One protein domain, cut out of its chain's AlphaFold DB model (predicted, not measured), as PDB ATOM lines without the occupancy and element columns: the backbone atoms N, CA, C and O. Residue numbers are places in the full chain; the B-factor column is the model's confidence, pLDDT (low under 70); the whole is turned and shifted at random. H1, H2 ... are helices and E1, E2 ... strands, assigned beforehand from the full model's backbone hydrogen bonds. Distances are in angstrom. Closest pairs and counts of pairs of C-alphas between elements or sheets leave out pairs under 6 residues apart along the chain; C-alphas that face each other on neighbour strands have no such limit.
ATOM      1  N   SER A  30      59.959  55.451-109.942       88.94
ATOM      2  CA  SER A  30      59.171  54.238-109.720       88.94
ATOM      3  C   SER A  30      59.155  53.859-108.238       88.94
ATOM      4  O   SER A  30      60.047  54.246-107.477       88.94
ATOM      5  N   THR A  31      58.158  53.075-107.832       89.31
ATOM      6  CA  THR A  31      58.060  52.549-106.466       89.31
ATOM      7  C   THR A  31      59.257  51.665-106.124       89.31
ATOM      8  O   THR A  31      59.811  51.782-105.039       89.31
ATOM      9  N   GLU A  32      59.740  50.855-107.071       93.56
ATOM     10  CA  GLU A  32      60.909  49.996-106.853       93.56
ATOM     11  C   GLU A  32      62.161  50.828-106.557       93.56
ATOM     12  O   GLU A  32      62.885  50.542-105.608       93.56
ATOM     13  N   TYR A  33      62.392  51.905-107.321       92.25
ATOM     14  CA  TYR A  33      63.499  52.820-107.041       92.25
ATOM     15  C   TYR A  33      63.346  53.492-105.671       92.25
ATOM     16  O   TYR A  33      64.334  53.685-104.956       92.25
ATOM     17  N   PHE A  34      62.117  53.870-105.312       93.75
ATOM     18  CA  PHE A  34      61.825  54.489-104.027       93.75
ATOM     19  C   PHE A  34      62.183  53.557-102.861       93.75
ATOM     20  O   PHE A  34      62.967  53.955-101.999       93.75
ATOM     21  N   ASP A  35      61.696  52.319-102.879       94.00
ATOM     22  CA  ASP A  35      61.932  51.320-101.826       94.00
ATOM     23  C   ASP A  35      63.418  50.910-101.748       94.00
ATOM     24  O   ASP A  35      63.996  50.700-100.675       94.00
ATOM     25  N   GLU A  36      64.108  50.867-102.891       95.44
ATOM     26  CA  GLU A  36      65.553  50.635-102.927       95.44
ATOM     27  C   GLU A  36      66.364  51.771-102.294       95.44
ATOM     28  O   GLU A  36      67.470  51.530-101.799       95.44
ATOM     29  N   ARG A  37      65.856  53.009-102.318       95.12
ATOM     30  CA  ARG A  37      66.564  54.196-101.824       95.12
ATOM     31  C   ARG A  37      66.199  54.561-100.390       95.12
ATOM     32  O   ARG A  37      67.092  54.972 -99.652       95.12
ATOM     33  N   TYR A  38      64.943  54.405 -99.995       96.44
ATOM     34  CA  TYR A  38      64.442  54.880 -98.712       96.44
ATOM     35  C   TYR A  38      63.979  53.726 -97.830       96.44
ATOM     36  O   TYR A  38      63.210  52.881 -98.271       96.44
ATOM     37  N   ASP A  39      64.409  53.735 -96.572       97.12
ATOM     38  CA  ASP A  39      63.866  52.852 -95.538       97.12
ATOM     39  C   ASP A  39      63.023  53.695 -94.574       97.12
ATOM     40  O   ASP A  39      63.489  54.739 -94.115       97.12
ATOM     41  N   GLU A  40      61.781  53.284 -94.293       96.75
ATOM     42  CA  GLU A  40      60.951  53.961 -93.285       96.75
ATOM     43  C   GLU A  40      61.619  53.832 -91.910       96.75
ATOM     44  O   GLU A  40      62.079  52.758 -91.518       96.75
ATOM     45  N   ASP A  41      61.693  54.947 -91.191       95.50
ATOM     46  CA  ASP A  41      62.359  55.061 -89.897       95.50
ATOM     47  C   ASP A  41      61.427  55.745 -88.890       95.50
ATOM     48  O   ASP A  41      60.419  56.361 -89.245       95.50
ATOM     49  N   PHE A  42      61.762  55.651 -87.607       94.94
ATOM     50  CA  PHE A  42      60.963  56.203 -86.524       94.94
ATOM     51  C   PHE A  42      61.859  56.870 -85.488       94.94
ATOM     52  O   PHE A  42      62.881  56.333 -85.058       94.94
ATOM     53  N   ILE A  43      61.438  58.045 -85.019       95.00
ATOM     54  CA  ILE A  43      62.127  58.718 -83.920       95.00
ATOM     55  C   ILE A  43      61.856  57.916 -82.646       95.00
ATOM     56  O   ILE A  43      60.717  57.848 -82.181       95.00
ATOM     57  N   LYS A  44      62.899  57.304 -82.076       95.69
ATOM     58  CA  LYS A  44      62.766  56.550 -80.823       95.69
ATOM     59  C   LYS A  44      62.217  57.467 -79.720       95.69
ATOM     60  O   LYS A  44      62.778  58.556 -79.538       95.69
ATOM     61  N   PRO A  45      61.179  57.051 -78.971       95.62
ATOM     62  CA  PRO A  45      60.546  57.896 -77.962       95.62
ATOM     63  C   PRO A  45      61.527  58.469 -76.938       95.62
ATOM     64  O   PRO A  45      61.444  59.647 -76.603       95.62
ATOM     65  N   GLU A  46      62.504  57.675 -76.502       95.38
ATOM     66  CA  GLU A  46      63.490  58.074 -75.494       95.38
ATOM     67  C   GLU A  46      64.448  59.146 -76.034       95.38
ATOM     68  O   GLU A  46      64.837  60.067 -75.315       95.38
ATOM     69  N   MET A  47      64.808  59.055 -77.321       94.12
ATOM     70  CA  MET A  47      65.627  60.075 -77.981       94.12
ATOM     71  C   MET A  47      64.844  61.377 -78.128       94.12
ATOM     72  O   MET A  47      65.374  62.445 -77.821       94.12
ATOM     73  N   LEU A  48      63.582  61.295 -78.563       97.31
ATOM     74  CA  LEU A  48      62.715  62.462 -78.689       97.31
ATOM     75  C   LEU A  48      62.518  63.147 -77.334       97.31
ATOM     76  O   LEU A  48      62.695  64.358 -77.235       97.31
ATOM     77  N   GLU A  49      62.207  62.383 -76.287       97.31
ATOM     78  CA  GLU A  49      62.045  62.905 -74.931       97.31
ATOM     79  C   GLU A  49      63.311  63.633 -74.460       97.31
ATOM     80  O   GLU A  49      63.225  64.747 -73.943       97.31
ATOM     81  N   GLY A  50      64.491  63.049 -74.696       96.81
ATOM     82  CA  GLY A  50      65.768  63.701 -74.411       96.81
ATOM     83  C   GLY A  50      65.939  65.027 -75.158       96.81
ATOM     84  O   GLY A  50      66.317  66.028 -74.549       96.81
ATOM     85  N   CYS A  51      65.603  65.071 -76.450       97.38
ATOM     86  CA  CYS A  51      65.675  66.294 -77.256       97.38
ATOM     87  C   CYS A  51      64.734  67.385 -76.722       97.38
ATOM     88  O   CYS A  51      65.144  68.535 -76.569       97.38
ATOM     89  N   LEU A  52      63.491  67.028 -76.389       97.88
ATOM     90  CA  LEU A  52      62.509  67.970 -75.851       97.88
ATOM     91  C   LEU A  52      62.929  68.509 -74.479       97.88
ATOM     92  O   LEU A  52      62.843  69.713 -74.255       97.88
ATOM     93  N   LYS A  53      63.464  67.653 -73.597       97.12
ATOM     94  CA  LYS A  53      64.007  68.075 -72.296       97.12
ATOM     95  C   LYS A  53      65.196  69.018 -72.433       97.12
ATOM     96  O   LYS A  53      65.341  69.922 -71.621       97.12
ATOM     97  N   MET A  54      66.041  68.835 -73.446       96.75
ATOM     98  CA  MET A  54      67.158  69.747 -73.712       96.75
ATOM     99  C   MET A  54      66.671  71.133 -74.149       96.75
ATOM    100  O   MET A  54      67.180  72.143 -73.665       96.75
ATOM    101  N   ILE A  55      65.663  71.185 -75.020       96.25
ATOM    102  CA  ILE A  55      65.028  72.437 -75.464       96.25
ATOM    103  C   ILE A  55      64.345  73.142 -74.284       96.25
ATOM    104  O   ILE A  55      64.538  74.337 -74.069       96.25
ATOM    105  N   GLU A  56      63.592  72.398 -73.475       95.56
ATOM    106  CA  GLU A  56      62.942  72.927 -72.275       95.56
ATOM    107  C   GLU A  56      63.966  73.396 -71.230       95.56
ATOM    108  O   GLU A  56      63.849  74.493 -70.684       95.56
ATOM    109  N   GLY A  57      65.021  72.612 -71.004       95.88
ATOM    110  CA  GLY A  57      66.116  72.948 -70.099       95.88
ATOM    111  C   GLY A  57      66.839  74.232 -70.501       95.88
ATOM    112  O   GLY A  57      67.161  75.043 -69.631       95.88
ATOM    113  N   PHE A  58      67.029  74.466 -71.805       96.69
ATOM    114  CA  PHE A  58      67.561  75.732 -72.307       96.69
ATOM    115  C   PHE A  58      66.668  76.914 -71.923       96.69
ATOM    116  O   PHE A  58      67.170  77.908 -71.389       96.69
ATOM    117  N   ALA A  59      65.358  76.802 -72.161       95.12
ATOM    118  CA  ALA A  59      64.406  77.860 -71.832       95.12
ATOM    119  C   ALA A  59      64.413  78.163 -70.325       95.12
ATOM    120  O   ALA A  59      64.534  79.323 -69.932       95.12
ATOM    121  N   VAL A  60      64.403  77.130 -69.475       95.25
ATOM    122  CA  VAL A  60      64.479  77.281 -68.011       95.25
ATOM    123  C   VAL A  60      65.790  77.940 -67.577       95.25
ATOM    124  O   VAL A  60      65.772  78.886 -66.790       95.25
ATOM    125  N   ALA A  61      66.932  77.485 -68.102       95.12
ATOM    126  CA  ALA A  61      68.246  78.029 -67.755       95.12
ATOM    127  C   ALA A  61      68.385  79.514 -68.129       95.12
ATOM    128  O   ALA A  61      69.049  80.272 -67.422       95.12
ATOM    129  N   ASN A  62      67.729  79.932 -69.212       95.12
ATOM    130  CA  ASN A  62      67.715  81.312 -69.688       95.12
ATOM    131  C   ASN A  62      66.530  82.134 -69.159       95.12
ATOM    132  O   ASN A  62      66.435  83.315 -69.479       95.12
ATOM    133  N   LYS A  63      65.652  81.540 -68.333       95.06
ATOM    134  CA  LYS A  63      64.415  82.164 -67.831       95.06
ATOM    135  C   LYS A  63      63.545  82.726 -68.962       95.06
ATOM    136  O   LYS A  63      63.031  83.836 -68.860       95.06
ATOM    137  N   LEU A  64      63.433  81.971 -70.051       93.88
ATOM    138  CA  LEU A  64      62.625  82.330 -71.208       93.88
ATOM    139  C   LEU A  64      61.209  81.793 -71.032       93.88
ATOM    140  O   LEU A  64      61.014  80.590 -70.841       93.88
ATOM    141  N   ASP A  65      60.228  82.677 -71.176       93.81
ATOM    142  CA  ASP A  65      58.846  82.266 -71.379       93.81
ATOM    143  C   ASP A  65      58.687  81.778 -72.820       93.81
ATOM    144  O   ASP A  65      59.087  82.456 -73.774       93.81
ATOM    145  N   ARG A  66      58.130  80.575 -72.985       93.38
ATOM    146  CA  ARG A  66      57.924  79.984 -74.311       93.38
ATOM    147  C   ARG A  66      56.925  80.822 -75.100       93.38
ATOM    148  O   ARG A  66      55.846  81.125 -74.595       93.38
ATOM    149  N   LYS A  67      57.249  81.124 -76.361       95.62
ATOM    150  CA  LYS A  67      56.329  81.818 -77.286       95.62
ATOM    151  C   LYS A  67      55.007  81.058 -77.463       95.62
ATOM    152  O   LYS A  67      53.968  81.679 -77.671       95.62
ATOM    153  N   VAL A  68      55.042  79.727 -77.373       96.69
ATOM    154  CA  VAL A  68      53.871  78.843 -77.418       96.69
ATOM    155  C   VAL A  68      53.915  77.851 -76.253       96.69
ATOM    156  O   VAL A  68      54.885  77.113 -76.086       96.69
ATOM    157  N   GLU A  69      52.846  77.787 -75.455       93.12
ATOM    158  CA  GLU A  69      52.793  76.930 -74.259       93.12
ATOM    159  C   GLU A  69      52.818  75.426 -74.576       93.12
ATOM    160  O   GLU A  69      53.377  74.631 -73.817       93.12
ATOM    161  N   SER A  70      52.216  75.003 -75.687       92.38
ATOM    162  CA  SER A  70      52.209  73.604 -76.115       92.38
ATOM    163  C   SER A  70      51.974  73.499 -77.627       92.38
ATOM    164  O   SER A  70      51.118  74.219 -78.142       92.38
ATOM    165  N   PRO A  71      52.687  72.610 -78.344       95.50
ATOM    166  CA  PRO A  71      53.709  71.692 -77.835       95.50
ATOM    167  C   PRO A  71      55.091  72.360 -77.672       95.50
ATOM    168  O   PRO A  71      55.350  73.433 -78.216       95.50
ATOM    169  N   ILE A  72      56.011  71.727 -76.925       96.44
ATOM    170  CA  ILE A  72      57.383  72.248 -76.704       96.44
ATOM    171  C   ILE A  72      58.109  72.477 -78.034       96.44
ATOM    172  O   ILE A  72      58.747  73.508 -78.215       96.44
ATOM    173  N   ASN A  73      57.956  71.553 -78.978       97.38
ATOM    174  CA  ASN A  73      58.564  71.588 -80.306       97.38
ATOM    175  C   ASN A  73      57.797  72.423 -81.341       97.38
ATOM    176  O   ASN A  73      58.004  72.242 -82.541       97.38
ATOM    177  N   HIS A  74      56.921  73.333 -80.911       98.19
ATOM    178  CA  HIS A  74      56.330  74.302 -81.826       98.19
ATOM    179  C   HIS A  74      57.440  75.102 -82.549       98.19
ATOM    180  O   HIS A  74      58.381  75.532 -81.879       98.19
ATOM    181  N   PRO A  75      57.339  75.369 -83.869       98.06
ATOM    182  CA  PRO A  75      58.374  76.066 -84.643       98.06
ATOM    183  C   PRO A  75      58.860  77.369 -83.997       98.06
ATOM    184  O   PRO A  75      60.055  77.548 -83.814       98.06
ATOM    185  N   LEU A  76      57.930  78.210 -83.524       97.62
ATOM    186  CA  LEU A  76      58.252  79.434 -82.774       97.62
ATOM    187  C   LEU A  76      59.134  79.203 -81.541       97.62
ATOM    188  O   LEU A  76      60.000  80.024 -81.259       97.62
ATOM    189  N   ASN A  77      58.913  78.115 -80.800       97.25
ATOM    190  CA  ASN A  77      59.735  77.778 -79.639       97.25
ATOM    191  C   ASN A  77      61.119  77.282 -80.077       97.25
ATOM    192  O   ASN A  77      62.115  77.601 -79.435       97.25
ATOM    193  N   LEU A  78      61.195  76.518 -81.172       97.69
ATOM    194  CA  LEU A  78      62.466  76.037 -81.721       97.69
ATOM    195  C   LEU A  78      63.322  77.180 -82.276       97.69
ATOM    196  O   LEU A  78      64.533  77.183 -82.077       97.69
ATOM    197  N   ASP A  79      62.703  78.169 -82.916       97.50
ATOM    198  CA  ASP A  79      63.396  79.386 -83.344       97.50
ATOM    199  C   ASP A  79      63.823  80.220 -82.130       97.50
ATOM    200  O   ASP A  79      64.959  80.683 -82.065       97.50
ATOM    201  N   GLN A  80      62.962  80.321 -81.107       96.19
ATOM    202  CA  GLN A  80      63.271  81.033 -79.865       96.19
ATOM    203  C   GLN A  80      64.539  80.508 -79.184       96.19
ATOM    204  O   GLN A  80      65.350  81.308 -78.731       96.19
ATOM    205  N   VAL A  81      64.748  79.186 -79.113       94.44
ATOM    206  CA  VAL A  81      65.960  78.664 -78.452       94.44
ATOM    207  C   VAL A  81      67.250  79.005 -79.202       94.44
ATOM    208  O   VAL A  81      68.324  79.049 -78.601       94.44
ATOM    209  N   VAL A  82      67.164  79.255 -80.508       93.50
ATOM    210  CA  VAL A  82      68.316  79.661 -81.321       93.50
ATOM    211  C   VAL A  82      68.546  81.170 -81.245       93.50
ATOM    212  O   VAL A  82      69.693  81.593 -81.138       93.50
ATOM    213  N   GLU A  83      67.476  81.963 -81.284       93.19
ATOM    214  CA  GLU A  83      67.520  83.430 -81.366       93.19
ATOM    215  C   GLU A  83      67.746  84.119 -80.014       93.19
ATOM    216  O   GLU A  83      68.427  85.146 -79.956       93.19
ATOM    217  N   ASP A  84      67.195  83.560 -78.936       92.44
ATOM    218  CA  ASP A  84      67.176  84.190 -77.619       92.44
ATOM    219  C   ASP A  84      68.215  83.575 -76.662       92.44
ATOM    220  O   ASP A  84      68.780  82.498 -76.871       92.44
ATOM    221  N   GLY A  85      68.459  84.264 -75.544       88.69
ATOM    222  CA  GLY A  85      69.410  83.821 -74.525       88.69
ATOM    223  C   GLY A  85      70.862  83.858 -75.012       88.69
ATOM    224  O   GLY A  85      71.244  84.683 -75.838       88.69
ATOM    225  N   PHE A  86      71.706  82.977 -74.472       86.81
ATOM    226  CA  PHE A  86      73.119  82.880 -74.877       86.81
ATOM    227  C   PHE A  86      73.368  81.917 -76.059       86.81
ATOM    228  O   PHE A  86      74.523  81.678 -76.422       86.81
ATOM    229  N   GLY A  87      72.301  81.372 -76.653       85.94
ATOM    230  CA  GLY A  87      72.318  80.486 -77.820       85.94
ATOM    231  C   GLY A  87      72.327  78.987 -77.489       85.94
ATOM    232  O   GLY A  87      73.174  78.495 -76.735       85.94
ATOM    233  N   PHE A  88      71.412  78.231 -78.109       93.88
ATOM    234  CA  PHE A  88      71.251  76.784 -77.894       93.88
ATOM    235  C   PHE A  88      72.521  75.968 -78.182       93.88
ATOM    236  O   PHE A  88      72.863  75.060 -77.427       93.88
ATOM    237  N   GLU A  89      73.281  76.318 -79.227       92.19
ATOM    238  CA  GLU A  89      74.552  75.646 -79.540       92.19
ATOM    239  C   GLU A  89      75.551  75.755 -78.374       92.19
ATOM    240  O   GLU A  89      76.244  74.791 -78.049       92.19
ATOM    241  N   LEU A  90      75.622  76.920 -77.719       91.88
ATOM    242  CA  LEU A  90      76.515  77.136 -76.582       91.88
ATOM    243  C   LEU A  90      76.043  76.361 -75.346       91.88
ATOM    244  O   LEU A  90      76.869  75.813 -74.617       91.88
ATOM    245  N   TYR A  91      74.729  76.257 -75.148       95.06
ATOM    246  CA  TYR A  91      74.149  75.440 -74.083       95.06
ATOM    247  C   TYR A  91      74.480  73.958 -74.244       95.06
ATOM    248  O   TYR A  91      74.978  73.334 -73.308       95.06
ATOM    249  N   CYS A  92      74.301  73.415 -75.447       95.06
ATOM    250  CA  CYS A  92      74.688  72.043 -75.764       95.06
ATOM    251  C   CYS A  92      76.189  71.815 -75.521       95.06
ATOM    252  O   CYS A  92      76.567  70.846 -74.861       95.06
ATOM    253  N   LYS A  93      77.054  72.746 -75.945       94.44
ATOM    254  CA  LYS A  93      78.503  72.654 -75.693       94.44
ATOM    255  C   LYS A  93      78.858  72.624 -74.212       94.44
ATOM    256  O   LYS A  93      79.750  71.870 -73.831       94.44
ATOM    257  N   ALA A  94      78.168  73.399 -73.377       94.31
ATOM    258  CA  ALA A  94      78.378  73.381 -71.929       94.31
ATOM    259  C   ALA A  94      78.064  72.007 -71.302       94.31
ATOM    260  O   ALA A  94      78.592  71.675 -70.243       94.31
ATOM    261  N   LEU A  95      77.254  71.191 -71.982       94.44
ATOM    262  CA  LEU A  95      76.897  69.824 -71.604       94.44
ATOM    263  C   LEU A  95      77.730  68.761 -72.346       94.44
ATOM    264  O   LEU A  95      77.380  67.585 -72.332       94.44
ATOM    265  N   ASN A  96      78.851  69.160 -72.963       95.38
ATOM    266  CA  ASN A  96      79.728  68.315 -73.785       95.38
ATOM    267  C   ASN A  96      79.051  67.715 -75.029       95.38
ATOM    268  O   ASN A  96      79.463  66.661 -75.511       95.38
ATOM    269  N   LEU A  97      78.039  68.398 -75.568       94.75
ATOM    270  CA  LEU A  97      77.377  68.031 -76.817       94.75
ATOM    271  C   LEU A  97      77.896  68.897 -77.968       94.75
ATOM    272  O   LEU A  97      78.105  70.105 -77.833       94.75
ATOM    273  N   GLY A  98      78.137  68.263 -79.111       92.38
ATOM    274  CA  GLY A  98      78.656  68.912 -80.302       92.38
ATOM    275  C   GLY A  98      77.587  69.662 -81.093       92.38
ATOM    276  O   GLY A  98      76.384  69.558 -80.862       92.38
ATOM    277  N   ASN A  99      78.036  70.393 -82.113       90.81
ATOM    278  CA  ASN A  99      77.143  71.126 -83.011       90.81
ATOM    279  C   ASN A  99      76.178  70.189 -83.761       90.81
ATOM    280  O   ASN A  99      75.032  70.550 -84.014       90.81
ATOM    281  N   THR A 100      76.650  68.991 -84.116       92.94
ATOM    282  CA  THR A 100      75.839  67.938 -84.740       92.94
ATOM    283  C   THR A 100      74.715  67.487 -83.815       92.94
ATOM    284  O   THR A 100      73.593  67.325 -84.283       92.94
ATOM    285  N   ASP A 101      74.984  67.353 -82.513       95.31
ATOM    286  CA  ASP A 101      73.978  66.948 -81.529       95.31
ATOM    287  C   ASP A 101      72.905  68.029 -81.376       95.31
ATOM    288  O   ASP A 101      71.719  67.725 -81.440       95.31
ATOM    289  N   ALA A 102      73.303  69.304 -81.282       96.44
ATOM    290  CA  ALA A 102      72.360  70.424 -81.240       96.44
ATOM    291  C   ALA A 102      71.459  70.466 -82.488       96.44
ATOM    292  O   ALA A 102      70.241  70.608 -82.374       96.44
ATOM    293  N   ALA A 103      72.043  70.289 -83.679       96.81
ATOM    294  CA  ALA A 103      71.289  70.224 -84.927       96.81
ATOM    295  C   ALA A 103      70.337  69.021 -84.955       96.81
ATOM    296  O   ALA A 103      69.194  69.158 -85.382       96.81
ATOM    297  N   MET A 104      70.778  67.857 -84.468       96.50
ATOM    298  CA  MET A 104      69.961  66.646 -84.416       96.50
ATOM    299  C   MET A 104      68.786  66.794 -83.446       96.50
ATOM    300  O   MET A 104      67.674  66.389 -83.772       96.50
ATOM    301  N   MET A 105      68.997  67.432 -82.291       97.56
ATOM    302  CA  MET A 105      67.932  67.705 -81.322       97.56
ATOM    303  C   MET A 105      66.831  68.577 -81.921       97.56
ATOM    304  O   MET A 105      65.652  68.237 -81.817       97.56
ATOM    305  N   LEU A 106      67.213  69.668 -82.593       98.00
ATOM    306  CA  LEU A 106      66.257  70.530 -83.289       98.00
ATOM    307  C   LEU A 106      65.583  69.792 -84.451       98.00
ATOM    308  O   LEU A 106      64.372  69.908 -84.623       98.00
ATOM    309  N   ALA A 107      66.331  68.989 -85.213       98.12
ATOM    310  CA  ALA A 107      65.798  68.209 -86.323       98.12
ATOM    311  C   ALA A 107      64.757  67.181 -85.863       98.12
ATOM    312  O   ALA A 107      63.688  67.101 -86.465       98.12
ATOM    313  N   TYR A 108      65.021  66.423 -84.796       98.25
ATOM    314  CA  TYR A 108      64.062  65.469 -84.229       98.25
ATOM    315  C   TYR A 108      62.847  66.161 -83.624       98.25
ATOM    316  O   TYR A 108      61.725  65.743 -83.908       98.25
ATOM    317  N   ALA A 109      63.043  67.236 -82.861       98.25
ATOM    318  CA  ALA A 109      61.933  67.995 -82.297       98.25
ATOM    319  C   ALA A 109      61.017  68.542 -83.404       98.25
ATOM    320  O   ALA A 109      59.807  68.325 -83.366       98.25
ATOM    321  N   PHE A 110      61.590  69.178 -84.426       98.50
ATOM    322  CA  PHE A 110      60.829  69.706 -85.556       98.50
ATOM    323  C   PHE A 110      60.171  68.598 -86.389       98.50
ATOM    324  O   PHE A 110      59.029  68.734 -86.821       98.50
ATOM    325  N   SER A 111      60.857  67.469 -86.577       98.38
ATOM    326  CA  SER A 111      60.299  66.323 -87.300       98.38
ATOM    327  C   SER A 111      59.088  65.738 -86.591       98.38
ATOM    328  O   SER A 111      58.082  65.487 -87.242       98.38
ATOM    329  N   ASP A 112      59.143  65.578 -85.267       98.38
ATOM    330  CA  ASP A 112      57.993  65.127 -84.479       98.38
ATOM    331  C   ASP A 112      56.785  66.064 -84.636       98.38
ATOM    332  O   ASP A 112      55.660  65.591 -84.799       98.38
ATOM    333  N   PHE A 113      57.015  67.383 -84.673       98.19
ATOM    334  CA  PHE A 113      55.958  68.363 -84.930       98.19
ATOM    335  C   PHE A 113      55.313  68.138 -86.306       98.19
ATOM    336  O   PHE A 113      54.090  68.052 -86.408       98.19
ATOM    337  N   LEU A 114      56.123  67.974 -87.358       97.88
ATOM    338  CA  LEU A 114      55.619  67.755 -88.715       97.88
ATOM    339  C   LEU A 114      54.911  66.405 -88.887       97.88
ATOM    340  O   LEU A 114      53.888  66.329 -89.567       97.88
ATOM    341  N   ILE A 115      55.430  65.349 -88.263       97.25
ATOM    342  CA  ILE A 115      54.827  64.012 -88.276       97.25
ATOM    343  C   ILE A 115      53.446  64.066 -87.619       97.25
ATOM    344  O   ILE A 115      52.463  63.634 -88.216       97.25
ATOM    345  N   LYS A 116      53.344  64.643 -86.415       96.56
ATOM    346  CA  LYS A 116      52.081  64.687 -85.662       96.56
ATOM    347  C   LYS A 116      51.046  65.619 -86.278       96.56
ATOM    348  O   LYS A 116      49.866  65.280 -86.271       96.56
ATOM    349  N   LEU A 117      51.461  66.787 -86.770       95.25
ATOM    350  CA  LEU A 117      50.523  67.801 -87.254       95.25
ATOM    351  C   LEU A 117      50.114  67.584 -88.714       95.25
ATOM    352  O   LEU A 117      48.952  67.783 -89.057       95.25
ATOM    353  N   TYR A 118      51.055  67.174 -89.565       93.69
ATOM    354  CA  TYR A 118      50.838  67.079 -91.010       93.69
ATOM    355  C   TYR A 118      50.876  65.646 -91.544       93.69
ATOM    356  O   TYR A 118      50.588  65.442 -92.716       93.69
ATOM    357  N   GLY A 119      51.215  64.645 -90.725       94.56
ATOM    358  CA  GLY A 119      51.250  63.247 -91.163       94.56
ATOM    359  C   GLY A 119      52.454  62.900 -92.037       94.56
ATOM    360  O   GLY A 119      52.383  61.967 -92.835       94.56
ATOM    361  N   PHE A 120      53.562  63.641 -91.917       97.12
ATOM    362  CA  PHE A 120      54.820  63.226 -92.538       97.12
ATOM    363  C   PHE A 120      55.281  61.877 -91.986       97.12
ATOM    364  O   PHE A 120      55.014  61.528 -90.837       97.12
ATOM    365  N   LYS A 121      56.051  61.159 -92.797       97.81
ATOM    366  CA  LYS A 121      56.773  59.952 -92.405       97.81
ATOM    367  C   LYS A 121      58.269  60.180 -92.499       97.81
ATOM    368  O   LYS A 121      58.738  60.895 -93.388       97.81
ATOM    369  N   LEU A 122      59.011  59.585 -91.577       97.69
ATOM    370  CA  LEU A 122      60.460  59.669 -91.548       97.69
ATOM    371  C   LEU A 122      61.070  58.524 -92.354       97.69
ATOM    372  O   LEU A 122      60.615  57.389 -92.282       97.69
ATOM    373  N   PHE A 123      62.109  58.845 -93.113       97.56
ATOM    374  CA  PHE A 123      62.869  57.897 -93.907       97.56
ATOM    375  C   PHE A 123      64.366  58.131 -93.744       97.56
ATOM    376  O   PHE A 123      64.840  59.275 -93.676       97.56
ATOM    377  N   HIS A 124      65.110  57.034 -93.781       96.56
ATOM    378  CA  HIS A 124      66.536  57.044 -94.035       96.56
ATOM    379  C   HIS A 124      66.797  56.998 -95.549       96.56
ATOM    380  O   HIS A 124      66.377  56.059 -96.221       96.56
ATOM    381  N   ASP A 125      67.480  58.008 -96.099       95.62
ATOM    382  CA  ASP A 125      67.945  57.993 -97.495       95.62
ATOM    383  C   ASP A 125      69.296  57.270 -97.573       95.62
ATOM    384  O   ASP A 125      70.310  57.788 -97.099       95.62
ATOM    385  N   LYS A 126      69.315  56.086 -98.197       95.44
ATOM    386  CA  LYS A 126      70.524  55.271 -98.404       95.44
ATOM    387  C   LYS A 126      71.487  55.886 -99.425       95.44
ATOM    388  O   LYS A 126      72.660  55.512 -99.466       95.44
ATOM    389  N   LYS A 127      71.010  56.794-100.285       93.31
ATOM    390  CA  LYS A 127      71.784  57.415-101.374       93.31
ATOM    391  C   LYS A 127      71.534  58.931-101.416       93.31
ATOM    392  O   LYS A 127      71.058  59.445-102.433       93.31
ATOM    393  N   PRO A 128      71.856  59.673-100.341       91.12
ATOM    394  CA  PRO A 128      71.537  61.085-100.274       91.12
ATOM    395  C   PRO A 128      72.433  61.886-101.223       91.12
ATOM    396  O   PRO A 128      73.653  61.732-101.235       91.12
ATOM    397  N   GLU A 129      71.835  62.803-101.987       85.88
ATOM    398  CA  GLU A 129      72.572  63.720-102.878       85.88
ATOM    399  C   GLU A 129      73.550  64.628-102.115       85.88
ATOM    400  O   GLU A 129      74.563  65.069-102.660       85.88
ATOM    401  N   TYR A 130      73.233  64.920-100.850       87.69
ATOM    402  CA  TYR A 130      74.027  65.760 -99.961       87.69
ATOM    403  C   TYR A 130      74.183  65.079 -98.596       87.69
ATOM    404  O   TYR A 130      73.204  64.525 -98.093       87.69
ATOM    405  N   PRO A 131      75.347  65.182 -97.926       85.38
ATOM    406  CA  PRO A 131      75.619  64.443 -96.687       85.38
ATOM    407  C   PRO A 131      74.611  64.672 -95.550       85.38
ATOM    408  O   PRO A 131      74.390  63.786 -94.733       85.38
ATOM    409  N   LEU A 132      73.984  65.852 -95.493       89.69
ATOM    410  CA  LEU A 132      73.033  66.224 -94.436       89.69
ATOM    411  C   LEU A 132      71.596  65.735 -94.697       89.69
ATOM    412  O   LEU A 132      70.718  65.972 -93.872       89.69
ATOM    413  N   ARG A 133      71.342  65.065 -95.832       92.88
ATOM    414  CA  ARG A 133      70.005  64.613 -96.258       92.88
ATOM    415  C   ARG A 133      69.721  63.138 -95.972       92.88
ATOM    416  O   ARG A 133      68.699  62.623 -96.404       92.88
ATOM    417  N   GLY A 134      70.592  62.466 -95.216       92.44
ATOM    418  CA  GLY A 134      70.366  61.076 -94.802       92.44
ATOM    419  C   GLY A 134      69.094  60.885 -93.962       92.44
ATOM    420  O   GLY A 134      68.533  59.795 -93.958       92.44
ATOM    421  N   MET A 135      68.626  61.944 -93.294       95.06
ATOM    422  CA  MET A 135      67.326  62.017 -92.627       95.06
ATOM    423  C   MET A 135      66.358  62.809 -93.513       95.06
ATOM    424  O   MET A 135      66.576  64.003 -93.742       95.06
ATOM    425  N   THR A 136      65.299  62.164 -94.000       96.31
ATOM    426  CA  THR A 136      64.316  62.778 -94.902       96.31
ATOM    427  C   THR A 136      62.901  62.547 -94.387       96.31
ATOM    428  O   THR A 136      62.520  61.424 -94.085       96.31
ATOM    429  N   LEU A 137      62.096  63.602 -94.321       97.31
ATOM    430  CA  LEU A 137      60.657  63.500 -94.100       97.31
ATOM    431  C   LEU A 137      59.942  63.504 -95.444       97.31
ATOM    432  O   LEU A 137      60.271  64.319 -96.308       97.31
ATOM    433  N   LYS A 138      58.948  62.635 -95.610       95.31
ATOM    434  CA  LYS A 138      58.107  62.599 -96.805       95.31
ATOM    435  C   LYS A 138      56.634  62.689 -96.438       95.31
ATOM    436  O   LYS A 138      56.180  62.009 -95.521       95.31
ATOM    437  N   TYR A 139      55.910  63.537 -97.154       93.38
ATOM    438  CA  TYR A 139      54.455  63.618 -97.117       93.38
ATOM    439  C   TYR A 139      53.915  63.112 -98.446       93.38
ATOM    440  O   TYR A 139      54.343  63.590 -99.496       93.38
ATOM    441  N   ASP A 140      53.012  62.139 -98.382       90.38
ATOM    442  CA  ASP A 140      52.393  61.516 -99.545       90.38
ATOM    443  C   ASP A 140      50.958  62.004 -99.698       90.38
ATOM    444  O   ASP A 140      50.143  61.888 -98.778       90.38
ATOM    445  N   ARG A 141      50.658  62.535-100.882       86.19
ATOM    446  CA  ARG A 141      49.301  62.809-101.327       86.19
ATOM    447  C   ARG A 141      49.061  62.103-102.652       86.19
ATOM    448  O   ARG A 141      49.424  62.615-103.708       86.19
ATOM    449  N   GLU A 142      48.420  60.940-102.572       84.19
ATOM    450  CA  GLU A 142      47.977  60.159-103.735       84.19
ATOM    451  C   GLU A 142      49.116  59.826-104.717       84.19
ATOM    452  O   GLU A 142      48.886  59.744-105.918       84.19
ATOM    453  N   GLY A 143      50.345  59.637-104.223       82.56
ATOM    454  CA  GLY A 143      51.534  59.352-105.031       82.56
ATOM    455  C   GLY A 143      52.398  60.577-105.346       82.56
ATOM    456  O   GLY A 143      53.497  60.425-105.880       82.56
ATOM    457  N   VAL A 144      51.960  61.790-104.988       84.94
ATOM    458  CA  VAL A 144      52.810  62.989-105.018       84.94
ATOM    459  C   VAL A 144      53.524  63.130-103.680       84.94
ATOM    460  O   VAL A 144      52.900  63.339-102.639       84.94
ATOM    461  N   LEU A 145      54.855  63.040-103.719       88.44
ATOM    462  CA  LEU A 145      55.700  63.090-102.532       88.44
ATOM    463  C   LEU A 145      56.345  64.464-102.355       88.44
ATOM    464  O   LEU A 145      57.184  64.884-103.152       88.44
ATOM    465  N   LEU A 146      56.046  65.123-101.239       90.56
ATOM    466  CA  LEU A 146      56.806  66.276-100.769       90.56
ATOM    467  C   LEU A 146      57.921  65.798 -99.836       90.56
ATOM    468  O   LEU A 146      57.648  65.118 -98.851       90.56
ATOM    469  N   SER A 147      59.173  66.167-100.122       92.62
ATOM    470  CA  SER A 147      60.331  65.802 -99.292       92.62
ATOM    471  C   SER A 147      60.890  67.005 -98.532       92.62
ATOM    472  O   SER A 147      61.079  68.074 -99.108       92.62
ATOM    473  N   LEU A 148      61.209  66.815 -97.252       95.00
ATOM    474  CA  LEU A 148      61.887  67.787 -96.394       95.00
ATOM    475  C   LEU A 148      63.130  67.157 -95.759       95.00
ATOM    476  O   LEU A 148      63.135  65.977 -95.418       95.00
ATOM    477  N   TYR A 149      64.172  67.960 -95.556       96.50
ATOM    478  CA  TYR A 149      65.458  67.515 -95.008       96.50
ATOM    479  C   TYR A 149      65.690  68.163 -93.634       96.50
ATOM    480  O   TYR A 149      66.373  69.188 -93.545       96.50
ATOM    481  N   PRO A 150      65.086  67.631 -92.556       96.88
ATOM    482  CA  PRO A 150      65.042  68.295 -91.251       96.88
ATOM    483  C   PRO A 150      66.426  68.568 -90.662       96.88
ATOM    484  O   PRO A 150      66.637  69.637 -90.098       96.88
ATOM    485  N   PHE A 151      67.386  67.653 -90.828       96.88
ATOM    486  CA  PHE A 151      68.740  67.850 -90.311       96.88
ATOM    487  C   PHE A 151      69.486  68.971 -91.045       96.88
ATOM    488  O   PHE A 151      70.016  69.878 -90.407       96.88
ATOM    489  N   GLU A 152      69.466  68.974 -92.382       96.38
ATOM    490  CA  GLU A 152      70.010  70.079 -93.186       96.38
ATOM    491  C   GLU A 152      69.364  71.418 -92.802       96.38
ATOM    492  O   GLU A 152      70.059  72.426 -92.666       96.38
ATOM    493  N   TYR A 153      68.044  71.436 -92.604       97.12
ATOM    494  CA  TYR A 153      67.324  72.657 -92.258       97.12
ATOM    495  C   TYR A 153      67.662  73.155 -90.848       97.12
ATOM    496  O   TYR A 153      67.953  74.336 -90.680       97.12
ATOM    497  N   ALA A 154      67.727  72.265 -89.856       97.62
ATOM    498  CA  ALA A 154      68.134  72.608 -88.494       97.62
ATOM    499  C   ALA A 154      69.543  73.214 -88.445       97.62
ATOM    500  O   ALA A 154      69.799  74.157 -87.699       97.62
ATOM    501  N   VAL A 155      70.453  72.724 -89.290       96.12
ATOM    502  CA  VAL A 155      71.780  73.322 -89.437       96.12
ATOM    503  C   VAL A 155      71.699  74.754 -89.983       96.12
ATOM    504  O   VAL A 155      72.428  75.615 -89.496       96.12
ATOM    505  N   LYS A 156      70.826  75.044 -90.958       96.12
ATOM    506  CA  LYS A 156      70.617  76.420 -91.453       96.12
ATOM    507  C   LYS A 156      70.070  77.333 -90.358       96.12
ATOM    508  O   LYS A 156      70.576  78.439 -90.189       96.12
ATOM    509  N   VAL A 157      69.105  76.843 -89.576       96.38
ATOM    510  CA  VAL A 157      68.536  77.585 -88.440       96.38
ATOM    511  C   VAL A 157      69.622  77.919 -87.415       96.38
ATOM    512  O   VAL A 157      69.796  79.082 -87.074       96.38
ATOM    513  N   LEU A 158      70.449  76.948 -87.010       95.06
ATOM    514  CA  LEU A 158      71.570  77.190 -86.085       95.06
ATOM    515  C   LEU A 158      72.619  78.185 -86.606       95.06
ATOM    516  O   LEU A 158      73.363  78.759 -85.813       95.06
ATOM    517  N   ASN A 159      72.709  78.384 -87.922       93.50
ATOM    518  CA  ASN A 159      73.589  79.385 -88.525       93.50
ATOM    519  C   ASN A 159      72.887  80.730 -88.787       93.50
ATOM    520  O   ASN A 159      73.503  81.605 -89.393       93.50
ATOM    521  N   TYR A 160      71.656  80.920 -88.297       93.38
ATOM    522  CA  TYR A 160      70.836  82.123 -88.489       93.38
ATOM    523  C   TYR A 160      70.516  82.416 -89.965       93.38
ATOM    524  O   TYR A 160      70.332  83.564 -90.360       93.38
ATOM    525  N   GLU A 161      70.464  81.374 -90.800       95.75
ATOM    526  CA  GLU A 161      70.171  81.480 -92.239       95.75
ATOM    527  C   GLU A 161      68.694  81.205 -92.563       95.75
ATOM    528  O   GLU A 161      68.251  81.407 -93.695       95.75
ATOM    529  N   ALA A 162      67.938  80.683 -91.597       96.56
ATOM    530  CA  ALA A 162      66.548  80.275 -91.757       96.56
ATOM    531  C   ALA A 162      65.835  80.203 -90.398       96.56
ATOM    532  O   ALA A 162      66.489  80.177 -89.357       96.56
ATOM    533  N   ARG A 163      64.503  80.102 -90.433       97.88
ATOM    534  CA  ARG A 163      63.630  79.890 -89.270       97.88
ATOM    535  C   ARG A 163      62.673  78.733 -89.559       97.88
ATOM    536  O   ARG A 163      62.199  78.586 -90.688       97.88
ATOM    537  N   PHE A 164      62.393  77.894 -88.569       98.19
ATOM    538  CA  PHE A 164      61.422  76.808 -88.684       98.19
ATOM    539  C   PHE A 164      60.013  77.337 -88.953       98.19
ATOM    540  O   PHE A 164      59.288  76.742 -89.752       98.19
ATOM    541  N   GLU A 165      59.636  78.462 -88.345       97.62
ATOM    542  CA  GLU A 165      58.362  79.141 -88.596       97.62
ATOM    543  C   GLU A 165      58.165  79.447 -90.091       97.62
ATOM    544  O   GLU A 165      57.148  79.064 -90.676       97.62
ATOM    545  N   ASP A 166      59.175  80.027 -90.746       96.56
ATOM    546  CA  ASP A 166      59.117  80.376 -92.171       96.56
ATOM    547  C   ASP A 166      58.988  79.134 -93.067       96.56
ATOM    548  O   ASP A 166      58.395  79.179 -94.152       96.56
ATOM    549  N   LEU A 167      59.559  77.997 -92.653       95.88
ATOM    550  CA  LEU A 167      59.359  76.732 -93.355       95.88
ATOM    551  C   LEU A 167      57.924  76.236 -93.209       95.88
ATOM    552  O   LEU A 167      57.350  75.800 -94.203       95.88
ATOM    553  N   VAL A 168      57.343  76.311 -92.011       95.81
ATOM    554  CA  VAL A 168      55.972  75.844 -91.773       95.81
ATOM    555  C   VAL A 168      54.954  76.698 -92.523       95.81
ATOM    556  O   VAL A 168      54.086  76.139 -93.181       95.81
ATOM    557  N   ILE A 169      55.110  78.022 -92.553       93.56
ATOM    558  CA  ILE A 169      54.229  78.911 -93.332       93.56
ATOM    559  C   ILE A 169      54.267  78.561 -94.834       93.56
ATOM    560  O   ILE A 169      53.233  78.477 -95.509       93.56
ATOM    561  N   ARG A 170      55.464  78.311 -95.381       91.44
ATOM    562  CA  ARG A 170      55.623  77.869 -96.779       91.44
ATOM    563  C   ARG A 170      55.072  76.465 -97.011       91.44
ATOM    564  O   ARG A 170      54.495  76.189 -98.056       91.44
ATOM    565  N   LEU A 171      55.230  75.577 -96.039       91.25
ATOM    566  CA  LEU A 171      54.688  74.231 -96.106       91.25
ATOM    567  C   LEU A 171      53.157  74.264 -96.151       91.25
ATOM    568  O   LEU A 171      52.567  73.656 -97.034       91.25
ATOM    569  N   GLU A 172      52.509  75.006 -95.256       89.12
ATOM    570  CA  GLU A 172      51.049  75.112 -95.191       89.12
ATOM    571  C   GLU A 172      50.430  75.658 -96.482       89.12
ATOM    572  O   GLU A 172      49.370  75.192 -96.909       89.12
ATOM    573  N   SER A 173      51.079  76.643 -97.107       85.19
ATOM    574  CA  SER A 173      50.644  77.161 -98.408       85.19
ATOM    575  C   SER A 173      50.787  76.101 -99.503       85.19
ATOM    576  O   SER A 173      49.820  75.853-100.222       85.19
ATOM    577  N   ASN A 174      51.924  75.403 -99.557       82.38
ATOM    578  CA  ASN A 174      52.181  74.365-100.556       82.38
ATOM    579  C   ASN A 174      51.282  73.131-100.398       82.38
ATOM    580  O   ASN A 174      50.805  72.594-101.394       82.38
ATOM    581  N   LEU A 175      51.010  72.679 -99.168       84.12
ATOM    582  CA  LEU A 175      50.174  71.500 -98.911       84.12
ATOM    583  C   LEU A 175      48.736  71.695 -99.410       84.12
ATOM    584  O   LEU A 175      48.140  70.770 -99.969       84.12
ATOM    585  N   LYS A 176      48.184  72.907 -99.257       78.62
ATOM    586  CA  LYS A 176      46.840  73.256 -99.749       78.62
ATOM    587  C   LYS A 176      46.754  73.209-101.274       78.62
ATOM    588  O   LYS A 176      45.706  72.849-101.804       78.62
ATOM    589  N   SER A 177      47.847  73.530-101.960       78.56
ATOM    590  CA  SER A 177      47.935  73.570-103.419       78.56
ATOM    591  C   SER A 177      48.624  72.350-104.034       78.56
ATOM    592  O   SER A 177      48.991  72.415-105.204       78.56
ATOM    593  N   LEU A 178      48.833  71.258-103.282       77.81
ATOM    594  CA  LEU A 178      49.465  70.059-103.836       77.81
ATOM    595  C   LEU A 178      48.581  69.463-104.952       77.81
ATOM    596  O   LEU A 178      47.430  69.105-104.678       77.81
ATOM    597  N   PRO A 179      49.103  69.354-106.183       76.00
ATOM    598  CA  PRO A 179      48.394  68.749-107.305       76.00
ATOM    599  C   PRO A 179      48.321  67.227-107.152       76.00
ATOM    600  O   PRO A 179      49.149  66.630-106.462       76.00
ATOM    601  N   GLY A 180      47.341  66.597-107.803       78.38
ATOM    602  CA  GLY A 180      47.277  65.136-107.902       78.38
ATOM    603  C   GLY A 180      48.240  64.594-108.965       78.38
ATOM    604  O   GLY A 180      48.699  65.341-109.830       78.38
ATOM    605  N   VAL A 181      48.516  63.285-108.943       78.31
ATOM    606  CA  VAL A 181      49.439  62.626-109.895       78.31
ATOM    607  C   VAL A 181      49.070  62.900-111.354       78.31
ATOM    608  O   VAL A 181      49.954  63.175-112.162       78.31
ATOM    609  N   ASP A 182      47.780  62.907-111.696       77.94
ATOM    610  CA  ASP A 182      47.325  63.204-113.060       77.94
ATOM    611  C   ASP A 182      47.698  64.621-113.516       77.94
ATOM    612  O   ASP A 182      48.026  64.835-114.686       77.94
ATOM    613  N   ASP A 183      47.659  65.594-112.608       78.62
ATOM    614  CA  ASP A 183      48.045  66.973-112.902       78.62
ATOM    615  C   ASP A 183      49.565  67.083-113.062       78.62
ATOM    616  O   ASP A 183      50.032  67.745-113.992       78.62
ATOM    617  N   VAL A 184      50.335  66.366-112.232       78.50
ATOM    618  CA  VAL A 184      51.799  66.264-112.365       78.50
ATOM    619  C   VAL A 184      52.178  65.656-113.713       78.50
ATOM    620  O   VAL A 184      52.991  66.222-114.441       78.50
ATOM    621  N   LEU A 185      51.554  64.536-114.088       77.38
ATOM    622  CA  LEU A 185      51.809  63.862-115.360       77.38
ATOM    623  C   LEU A 185      51.459  64.758-116.549       77.38
ATOM    624  O   LEU A 185      52.231  64.836-117.503       77.38
ATOM    625  N   LYS A 186      50.333  65.479-116.499       81.44
ATOM    626  CA  LYS A 186      49.958  66.426-117.561       81.44
ATOM    627  C   LYS A 186      50.970  67.559-117.710       81.44
ATOM    628  O   LYS A 186      51.292  67.895-118.849       81.44
ATOM    629  N   GLN A 187      51.464  68.122-116.605       76.12
ATOM    630  CA  GLN A 187      52.482  69.178-116.626       76.12
ATOM    631  C   GLN A 187      53.826  68.656-117.144       76.12
ATOM    632  O   GLN A 187      54.448  69.297-117.987       76.12
ATOM    633  N   PHE A 188      54.235  67.460-116.714       75.00
ATOM    634  CA  PHE A 188      55.486  66.839-117.150       75.00
ATOM    635  C   PHE A 188      55.469  66.473-118.641       75.00
ATOM    636  O   PHE A 188      56.452  66.671-119.350       75.00
ATOM    637  N   LEU A 189      54.338  65.964-119.139       78.38
ATOM    638  CA  LEU A 189      54.172  65.593-120.546       78.38
ATOM    639  C   LEU A 189      53.923  66.803-121.463       78.38
ATOM    640  O   LEU A 189      54.181  66.707-122.661       78.38
ATOM    641  N   ASN A 190      53.427  67.933-120.938       74.06
ATOM    642  CA  ASN A 190      53.130  69.144-121.714       74.06
ATOM    643  C   ASN A 190      53.671  70.426-121.044       74.06
ATOM    644  O   ASN A 190      52.879  71.294-120.668       74.06
TER     645      ASN A 190
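What this domain is: This is residues 30 to 190 of the 194 residues of an uncharacterized protein of Pedobacter kyungheensis (UniProt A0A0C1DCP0). The longest helix, H5, runs through the middle: at one end of the domain H2, H3, H4 and H6 pack round it in a crossed cluster, and toward the other end it covers one face of a small, strongly twisted four-stranded sheet. H7 leads from H3 back toward the edge strand E4, H1 grazes the sheet, and residues 185 to 190 stick out. The printed part has 161 residues, with eight named helices and four named strands in the order H1 E1 H2 H3 H4 H5 E2 E3 E4 H6 H7 H8; the sheet runs E1 E2 E3 E4, antiparallel, and the class is mixed. It is compact, with a radius of gyration of the C-alphas of 17.0 A, yet elongated, spanning 55 by 30 by 27 A.

Where its parts are: H1 takes residues 31 to 37, with C-alpha 31 at (58.060, 52.549, -106.466), and E1 takes 38 to 41. H2, residues 45 to 61, is 23.8 A long. H3 is residues 75 to 83 and H4 88 to 94. H5, residues 99 to 118, is 27.8 A long and begins with C-alpha 99 at (77.143, 71.126, -83.011). E2 is 121 to 125, E3 135 to 141, 20.0 A long, and E4 144 to 148. H6 is 150 to 158, H7 164 to 176, 18.6 A long, and H8 181 to 189, with C-alpha 189 at (54.172, 65.593, -120.546).

How they stand to each other: E1 and E2 are antiparallel, with N 124 and O 39 2.8 A apart. E2, E3 and E4 form a meander, each strand the antiparallel neighbour of the one before; N 123 and O 136 are 2.8 A apart, as are N 137 and O 148. H5 is on the sheet over E2 and E3, at a height of 9.8 A, making two layers, a helix on one face of a sheet. H5 touches H6 at a steep tilt of 59 degrees, closest at the C-alphas of Ala 107 and Phe 151, 5.0 A. With its residues 105 to 112 it touches H2, closest at the C-alphas of Cys 51 and Met 105, 4.9 A. H4 and H5 form a helical hairpin, closest at the C-alphas of Glu 89 and Ala 102, 5.9 A. H3, the hub, touches five helices, among them H7, closest at the C-alphas of Pro 75 and Glu 165, 5.0 A. H8 only just grazes the sheet, with residues 181 to 184, and is apart from H7. Every O i to N i+4 pair is within hydrogen-bond range in H1, H2, H4, H5, H6, H7 and H8, and 4 of 5 in H3.

The domain as a whole: The C-alphas farthest apart, of Ala 61 and Asn 190, are 56.7 A apart. The printed part has no cut. The link from H2 to H3, residues 62 to 74, is long. No printed residue has a pLDDT under 70; the mean of H8 is 78.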